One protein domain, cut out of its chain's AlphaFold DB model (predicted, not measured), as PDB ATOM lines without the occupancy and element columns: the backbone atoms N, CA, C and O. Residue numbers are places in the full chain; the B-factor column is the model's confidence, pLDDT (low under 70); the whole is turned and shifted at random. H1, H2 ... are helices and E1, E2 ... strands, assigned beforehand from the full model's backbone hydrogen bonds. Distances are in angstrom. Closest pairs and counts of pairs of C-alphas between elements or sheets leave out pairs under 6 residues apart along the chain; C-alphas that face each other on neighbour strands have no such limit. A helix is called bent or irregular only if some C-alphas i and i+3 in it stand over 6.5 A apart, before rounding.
ATOM      1  N   THR A  11     -19.856 -26.229  -2.256       55.66
ATOM      2  CA  THR A  11     -20.111 -27.666  -2.486       55.66
ATOM      3  C   THR A  11     -18.885 -28.379  -3.028       55.66
ATOM      4  O   THR A  11     -18.862 -29.604  -3.126       55.66
ATOM      5  N   THR A  12     -17.873 -27.619  -3.425       63.06
ATOM      6  CA  THR A  12     -16.688 -28.128  -4.088       63.06
ATOM      7  C   THR A  12     -15.650 -28.506  -3.047       63.06
ATOM      8  O   THR A  12     -14.897 -27.670  -2.561       63.06
ATOM      9  N   GLY A  13     -15.619 -29.788  -2.702       72.00
ATOM     10  CA  GLY A  13     -14.449 -30.413  -2.099       72.00
ATOM     11  C   GLY A  13     -13.690 -31.227  -3.137       72.00
ATOM     12  O   GLY A  13     -14.254 -31.650  -4.149       72.00
ATOM     13  N   THR A  14     -12.412 -31.476  -2.884       82.88
ATOM     14  CA  THR A  14     -11.646 -32.443  -3.670       82.88
ATOM     15  C   THR A  14     -11.840 -33.832  -3.086       82.88
ATOM     16  O   THR A  14     -11.655 -34.024  -1.883       82.88
ATOM     17  N   TRP A  15     -12.168 -34.787  -3.949       85.75
ATOM     18  CA  TRP A  15     -12.203 -36.208  -3.624       85.75
ATOM     19  C   TRP A  15     -11.105 -36.911  -4.413       85.75
ATOM     20  O   TRP A  15     -11.114 -36.889  -5.642       85.75
ATOM     21  N   GLU A  16     -10.166 -37.534  -3.713       89.00
ATOM     22  CA  GLU A  16      -9.055 -38.263  -4.316       89.00
ATOM     23  C   GLU A  16      -9.088 -39.722  -3.864       89.00
ATOM     24  O   GLU A  16      -8.944 -40.025  -2.681       89.00
ATOM     25  N   GLY A  17      -9.301 -40.637  -4.808       85.50
ATOM     26  CA  GLY A  17      -9.255 -42.073  -4.551       85.50
ATOM     27  C   GLY A  17      -7.845 -42.634  -4.724       85.50
ATOM     28  O   GLY A  17      -7.194 -42.385  -5.736       85.50
ATOM     29  N   ASN A  18      -7.401 -43.455  -3.778       88.56
ATOM     30  CA  ASN A  18      -6.177 -44.242  -3.859       88.56
ATOM     31  C   ASN A  18      -6.539 -45.732  -3.859       88.56
ATOM     32  O   ASN A  18      -6.934 -46.292  -2.835       88.56
ATOM     33  N   THR A  19      -6.401 -46.377  -5.017       84.50
ATOM     34  CA  THR A  19      -6.750 -47.792  -5.204       84.50
ATOM     35  C   THR A  19      -5.755 -48.743  -4.545       84.50
ATOM     36  O   THR A  19      -6.168 -49.795  -4.065       84.50
ATOM     37  N   SER A  20      -4.475 -48.373  -4.462       88.81
ATOM     38  CA  SER A  20      -3.437 -49.185  -3.810       88.81
ATOM     39  C   SER A  20      -3.699 -49.353  -2.316       88.81
ATOM     40  O   SER A  20      -3.495 -50.432  -1.766       88.81
ATOM     41  N   ASN A  21      -4.180 -48.289  -1.670       87.50
ATOM     42  CA  ASN A  21      -4.429 -48.258  -0.230       87.50
ATOM     43  C   ASN A  21      -5.914 -48.406   0.129       87.50
ATOM     44  O   ASN A  21      -6.239 -48.462   1.310       87.50
ATOM     45  N   GLN A  22      -6.803 -48.470  -0.870       90.69
ATOM     46  CA  GLN A  22      -8.258 -48.492  -0.691       90.69
ATOM     47  C   GLN A  22      -8.749 -47.333   0.188       90.69
ATOM     48  O   GLN A  22      -9.557 -47.511   1.096       90.69
ATOM     49  N   THR A  23      -8.243 -46.126  -0.069       91.88
ATOM     50  CA  THR A  23      -8.626 -44.921   0.677       91.88
ATOM     51  C   THR A  23      -9.184 -43.848  -0.240       91.88
ATOM     52  O   THR A  23      -8.811 -43.751  -1.404       91.88
ATOM     53  N   ILE A  24     -10.036 -42.994   0.310       91.19
ATOM     54  CA  ILE A  24     -10.560 -41.794  -0.324       91.19
ATOM     55  C   ILE A  24     -10.189 -40.615   0.575       91.19
ATOM     56  O   ILE A  24     -10.578 -40.576   1.740       91.19
ATOM     57  N   THR A  25      -9.442 -39.654   0.051       91.50
ATOM     58  CA  THR A  25      -9.156 -38.400   0.750       91.50
ATOM     59  C   THR A  25     -10.172 -37.361   0.313       91.50
ATOM     60  O   THR A  25     -10.354 -37.121  -0.879       91.50
ATOM     61  N   ALA A  26     -10.832 -36.750   1.287       89.19
ATOM     62  CA  ALA A  26     -11.796 -35.690   1.073       89.19
ATOM     63  C   ALA A  26     -11.288 -34.406   1.724       89.19
ATOM     64  O   ALA A  26     -10.905 -34.423   2.897       89.19
ATOM     65  N   THR A  27     -11.321 -33.299   0.987       88.50
ATOM     66  CA  THR A  27     -10.896 -31.990   1.496       88.50
ATOM     67  C   THR A  27     -11.910 -30.926   1.116       88.50
ATOM     68  O   THR A  27     -12.131 -30.672  -0.067       88.50
ATOM     69  N   PHE A  28     -12.483 -30.272   2.126       84.12
ATOM     70  CA  PHE A  28     -13.380 -29.130   1.984       84.12
ATOM     71  C   PHE A  28     -12.820 -27.950   2.794       84.12
ATOM     72  O   PHE A  28     -12.954 -27.916   4.016       84.12
ATOM     73  N   THR A  29     -12.146 -27.003   2.135       76.75
ATOM     74  CA  THR A  29     -11.370 -25.932   2.799       76.75
ATOM     75  C   THR A  29     -12.215 -24.800   3.378       76.75
ATOM     76  O   THR A  29     -11.821 -24.216   4.384       76.75
ATOM     77  N   SER A  30     -13.367 -24.501   2.776       73.88
ATOM     78  CA  SER A  30     -14.248 -23.395   3.193       73.88
ATOM     79  C   SER A  30     -15.604 -23.881   3.723       73.88
ATOM     80  O   SER A  30     -16.521 -23.082   3.913       73.88
ATOM     81  N   ALA A  31     -15.771 -25.191   3.924       74.06
ATOM     82  CA  ALA A  31     -17.058 -25.764   4.291       74.06
ATOM     83  C   ALA A  31     -17.342 -25.639   5.790       74.06
ATOM     84  O   ALA A  31     -16.545 -26.046   6.634       74.06
ATOM     85  N   THR A  32     -18.531 -25.144   6.120       77.56
ATOM     86  CA  THR A  32     -19.095 -25.240   7.469       77.56
ATOM     87  C   THR A  32     -19.710 -26.616   7.713       77.56
ATOM     88  O   THR A  32     -20.059 -27.344   6.776       77.56
ATOM     89  N   ASP A  33     -19.900 -26.969   8.983       76.00
ATOM     90  CA  ASP A  33     -20.633 -28.178   9.347       76.00
ATOM     91  C   ASP A  33     -22.056 -28.165   8.756       76.00
ATOM     92  O   ASP A  33     -22.711 -27.117   8.720       76.00
ATOM     93  N   PRO A  34     -22.552 -29.317   8.267       74.38
ATOM     94  CA  PRO A  34     -21.967 -30.654   8.413       74.38
ATOM     95  C   PRO A  34     -20.958 -31.051   7.320       74.38
ATOM     96  O   PRO A  34     -20.339 -32.104   7.436       74.38
ATOM     97  N   VAL A  35     -20.771 -30.255   6.260       79.75
ATOM     98  CA  VAL A  35     -19.910 -30.623   5.115       79.75
ATOM     99  C   VAL A  35     -18.433 -30.669   5.517       79.75
ATOM    100  O   VAL A  35     -17.708 -31.558   5.078       79.75
ATOM    101  N   GLY A  36     -18.004 -29.799   6.436       78.31
ATOM    102  CA  GLY A  36     -16.660 -29.852   7.024       78.31
ATOM    103  C   GLY A  36     -16.331 -31.192   7.698       78.31
ATOM    104  O   GLY A  36     -15.177 -31.622   7.680       78.31
ATOM    105  N   LEU A  37     -17.338 -31.922   8.203       82.00
ATOM    106  CA  LEU A  37     -17.155 -33.239   8.825       82.00
ATOM    107  C   LEU A  37     -16.743 -34.335   7.838       82.00
ATOM    108  O   LEU A  37     -16.308 -35.395   8.302       82.00
ATOM    109  N   LEU A  38     -16.906 -34.093   6.531       86.25
ATOM    110  CA  LEU A  38     -16.488 -35.000   5.464       86.25
ATOM    111  C   LEU A  38     -14.980 -34.933   5.205       86.25
ATOM    112  O   LEU A  38     -14.434 -35.882   4.647       86.25
ATOM    113  N   THR A  39     -14.299 -33.856   5.613       87.50
ATOM    114  CA  THR A  39     -12.850 -33.719   5.431       87.50
ATOM    115  C   THR A  39     -12.102 -34.787   6.231       87.50
ATOM    116  O   THR A  39     -12.277 -34.912   7.444       87.50
ATOM    117  N   GLY A  40     -11.249 -35.558   5.556       89.94
ATOM    118  CA  GLY A  40     -10.475 -36.633   6.167       89.94
ATOM    119  C   GLY A  40     -10.103 -37.752   5.196       89.94
ATOM    120  O   GLY A  40     -10.407 -37.705   4.005       89.94
ATOM    121  N   VAL A  41      -9.435 -38.774   5.736       92.19
ATOM    122  CA  VAL A  41      -9.100 -40.009   5.015       92.19
ATOM    123  C   VAL A  41     -10.134 -41.081   5.338       92.19
ATOM    124  O   VAL A  41     -10.310 -41.454   6.497       92.19
ATOM    125  N   TRP A  42     -10.816 -41.570   4.316       93.25
ATOM    126  CA  TRP A  42     -11.853 -42.588   4.398       93.25
ATOM    127  C   TRP A  42     -11.304 -43.908   3.873       93.25
ATOM    128  O   TRP A  42     -10.921 -43.994   2.712       93.25
ATOM    129  N   THR A  43     -11.261 -44.943   4.700       94.31
ATOM    130  CA  THR A  43     -10.852 -46.284   4.275       94.31
ATOM    131  C   THR A  43     -12.061 -47.019   3.722       94.31
ATOM    132  O   THR A  43     -13.044 -47.192   4.439       94.31
ATOM    133  N   VAL A  44     -11.999 -47.450   2.464       92.31
ATOM    134  CA  VAL A  44     -13.054 -48.235   1.815       92.31
ATOM    135  C   VAL A  44     -13.155 -49.589   2.507       92.31
ATOM    136  O   VAL A  44     -12.160 -50.292   2.668       92.31
ATOM    137  N   THR A  45     -14.361 -49.934   2.943       94.19
ATOM    138  CA  THR A  45     -14.651 -51.194   3.638       94.19
ATOM    139  C   THR A  45     -15.549 -52.115   2.833       94.19
ATOM    140  O   THR A  45     -15.482 -53.325   3.023       94.19
ATOM    141  N   ASP A  46     -16.371 -51.559   1.945       91.75
ATOM    142  CA  ASP A  46     -17.180 -52.327   1.006       91.75
ATOM    143  C   ASP A  46     -17.389 -51.524  -0.282       91.75
ATOM    144  O   ASP A  46     -17.407 -50.290  -0.281       91.75
ATOM    145  N   ASN A  47     -17.541 -52.212  -1.406       90.00
ATOM    146  CA  ASN A  47     -17.911 -51.584  -2.660       90.00
ATOM    147  C   ASN A  47     -18.689 -52.545  -3.557       90.00
ATOM    148  O   ASN A  47     -18.285 -53.677  -3.811       90.00
ATOM    149  N   GLY A  48     -19.758 -52.035  -4.154       89.50
ATOM    150  CA  GLY A  48     -20.555 -52.743  -5.146       89.50
ATOM    151  C   GLY A  48     -20.472 -52.107  -6.526       89.50
ATOM    152  O   GLY A  48     -19.768 -51.121  -6.762       89.50
ATOM    153  N   TRP A  49     -21.259 -52.638  -7.457       89.19
ATOM    154  CA  TRP A  49     -21.440 -52.038  -8.781       89.19
ATOM    155  C   TRP A  49     -22.056 -50.642  -8.722       89.19
ATOM    156  O   TRP A  49     -21.752 -49.813  -9.571       89.19
ATOM    157  N   THR A  50     -22.864 -50.373  -7.697       90.81
ATOM    158  CA  THR A  50     -23.634 -49.134  -7.551       90.81
ATOM    159  C   THR A  50     -23.224 -48.295  -6.348       90.81
ATOM    160  O   THR A  50     -23.789 -47.228  -6.156       90.81
TER     161      THR A  50
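Overview. This is residues 11 to 50 of the 70 residues of an uncharacterized protein of Sphingobacteriales bacterium 12-47-4 (UniProt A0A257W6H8). A single small sheet of three antiparallel strands, strongly twisted, makes the main body, with a one-turn helix, H1, at the end of the sheet where E2 ends and E3 begins. E1 and E2 form a hairpin, the chain then loops round through residues 28 to 34 to H1, and E3 comes back beside E2, its residues 44 to 47 running on past the pairing with E2 and curving away. The printed part has 40 residues, with three named strands and one named helix in the order E1, E2, H1, E3; the sheet's order is E1, E2, E3, and the class is mostly strand. The whole is loose, with a radius of gyration of the C-alphas of 11.3 A, and the C-alphas span 30 by 20 by 14 A along the three main axes.

Arrangement. E1, residues 14 to 18, is an edge strand of the sheet. E2, residues 23 to 27, is its antiparallel neighbour, at 165 degrees between their directions, and the two form a hairpin with a tight link. The C-alphas of Gly 17 and Ile 24, which face each other, are 4.4 A apart. N 16 and O 25 are within hydrogen-bond range at 2.9 A, and N 25 and O 16 at 2.8 A. E2 is the inner strand. H1, residues 35 to 38, follows E2 after a short link. It is on the sheet but only grazes it, with its residues 35 to 38. The closest C-alphas of E2 and H1 are those of Ala 26 and Leu 38, 6.5 A apart. H1 is too short for any O i to N i+4 pair inside it; its one O i to N i+3 pair is within range. E3, residues 40 to 47, is the other edge strand and antiparallel to E2, at 140 degrees between their directions. The C-alphas of Thr 23 and Thr 43, which face each other, are 4.4 A apart, and N 24 and O 42 are within hydrogen-bond range at 2.7 A.

Along the chain. E1 begins at C-alpha 14, (-11.646, -32.443, -3.670), and measures 13.0 A from first to last C-alpha. E2 measures 13.2 A and ends at C-alpha 27, (-10.896, -31.990, 1.496). H1, not bent, has four residues. E3, the longest strand with 8 residues, measures 18.9 A and ends at C-alpha 47, (-17.911, -51.584, -2.660).

Size, cuts and confidence. The two C-alphas farthest apart are those of Ser 30 and Trp 49, at 31.9 A. The printed part has no cut and no long link; the link from H1 to E3 is tight. The mean pLDDT of the printed part is 84.6, and residues 11 to 12 are under 70.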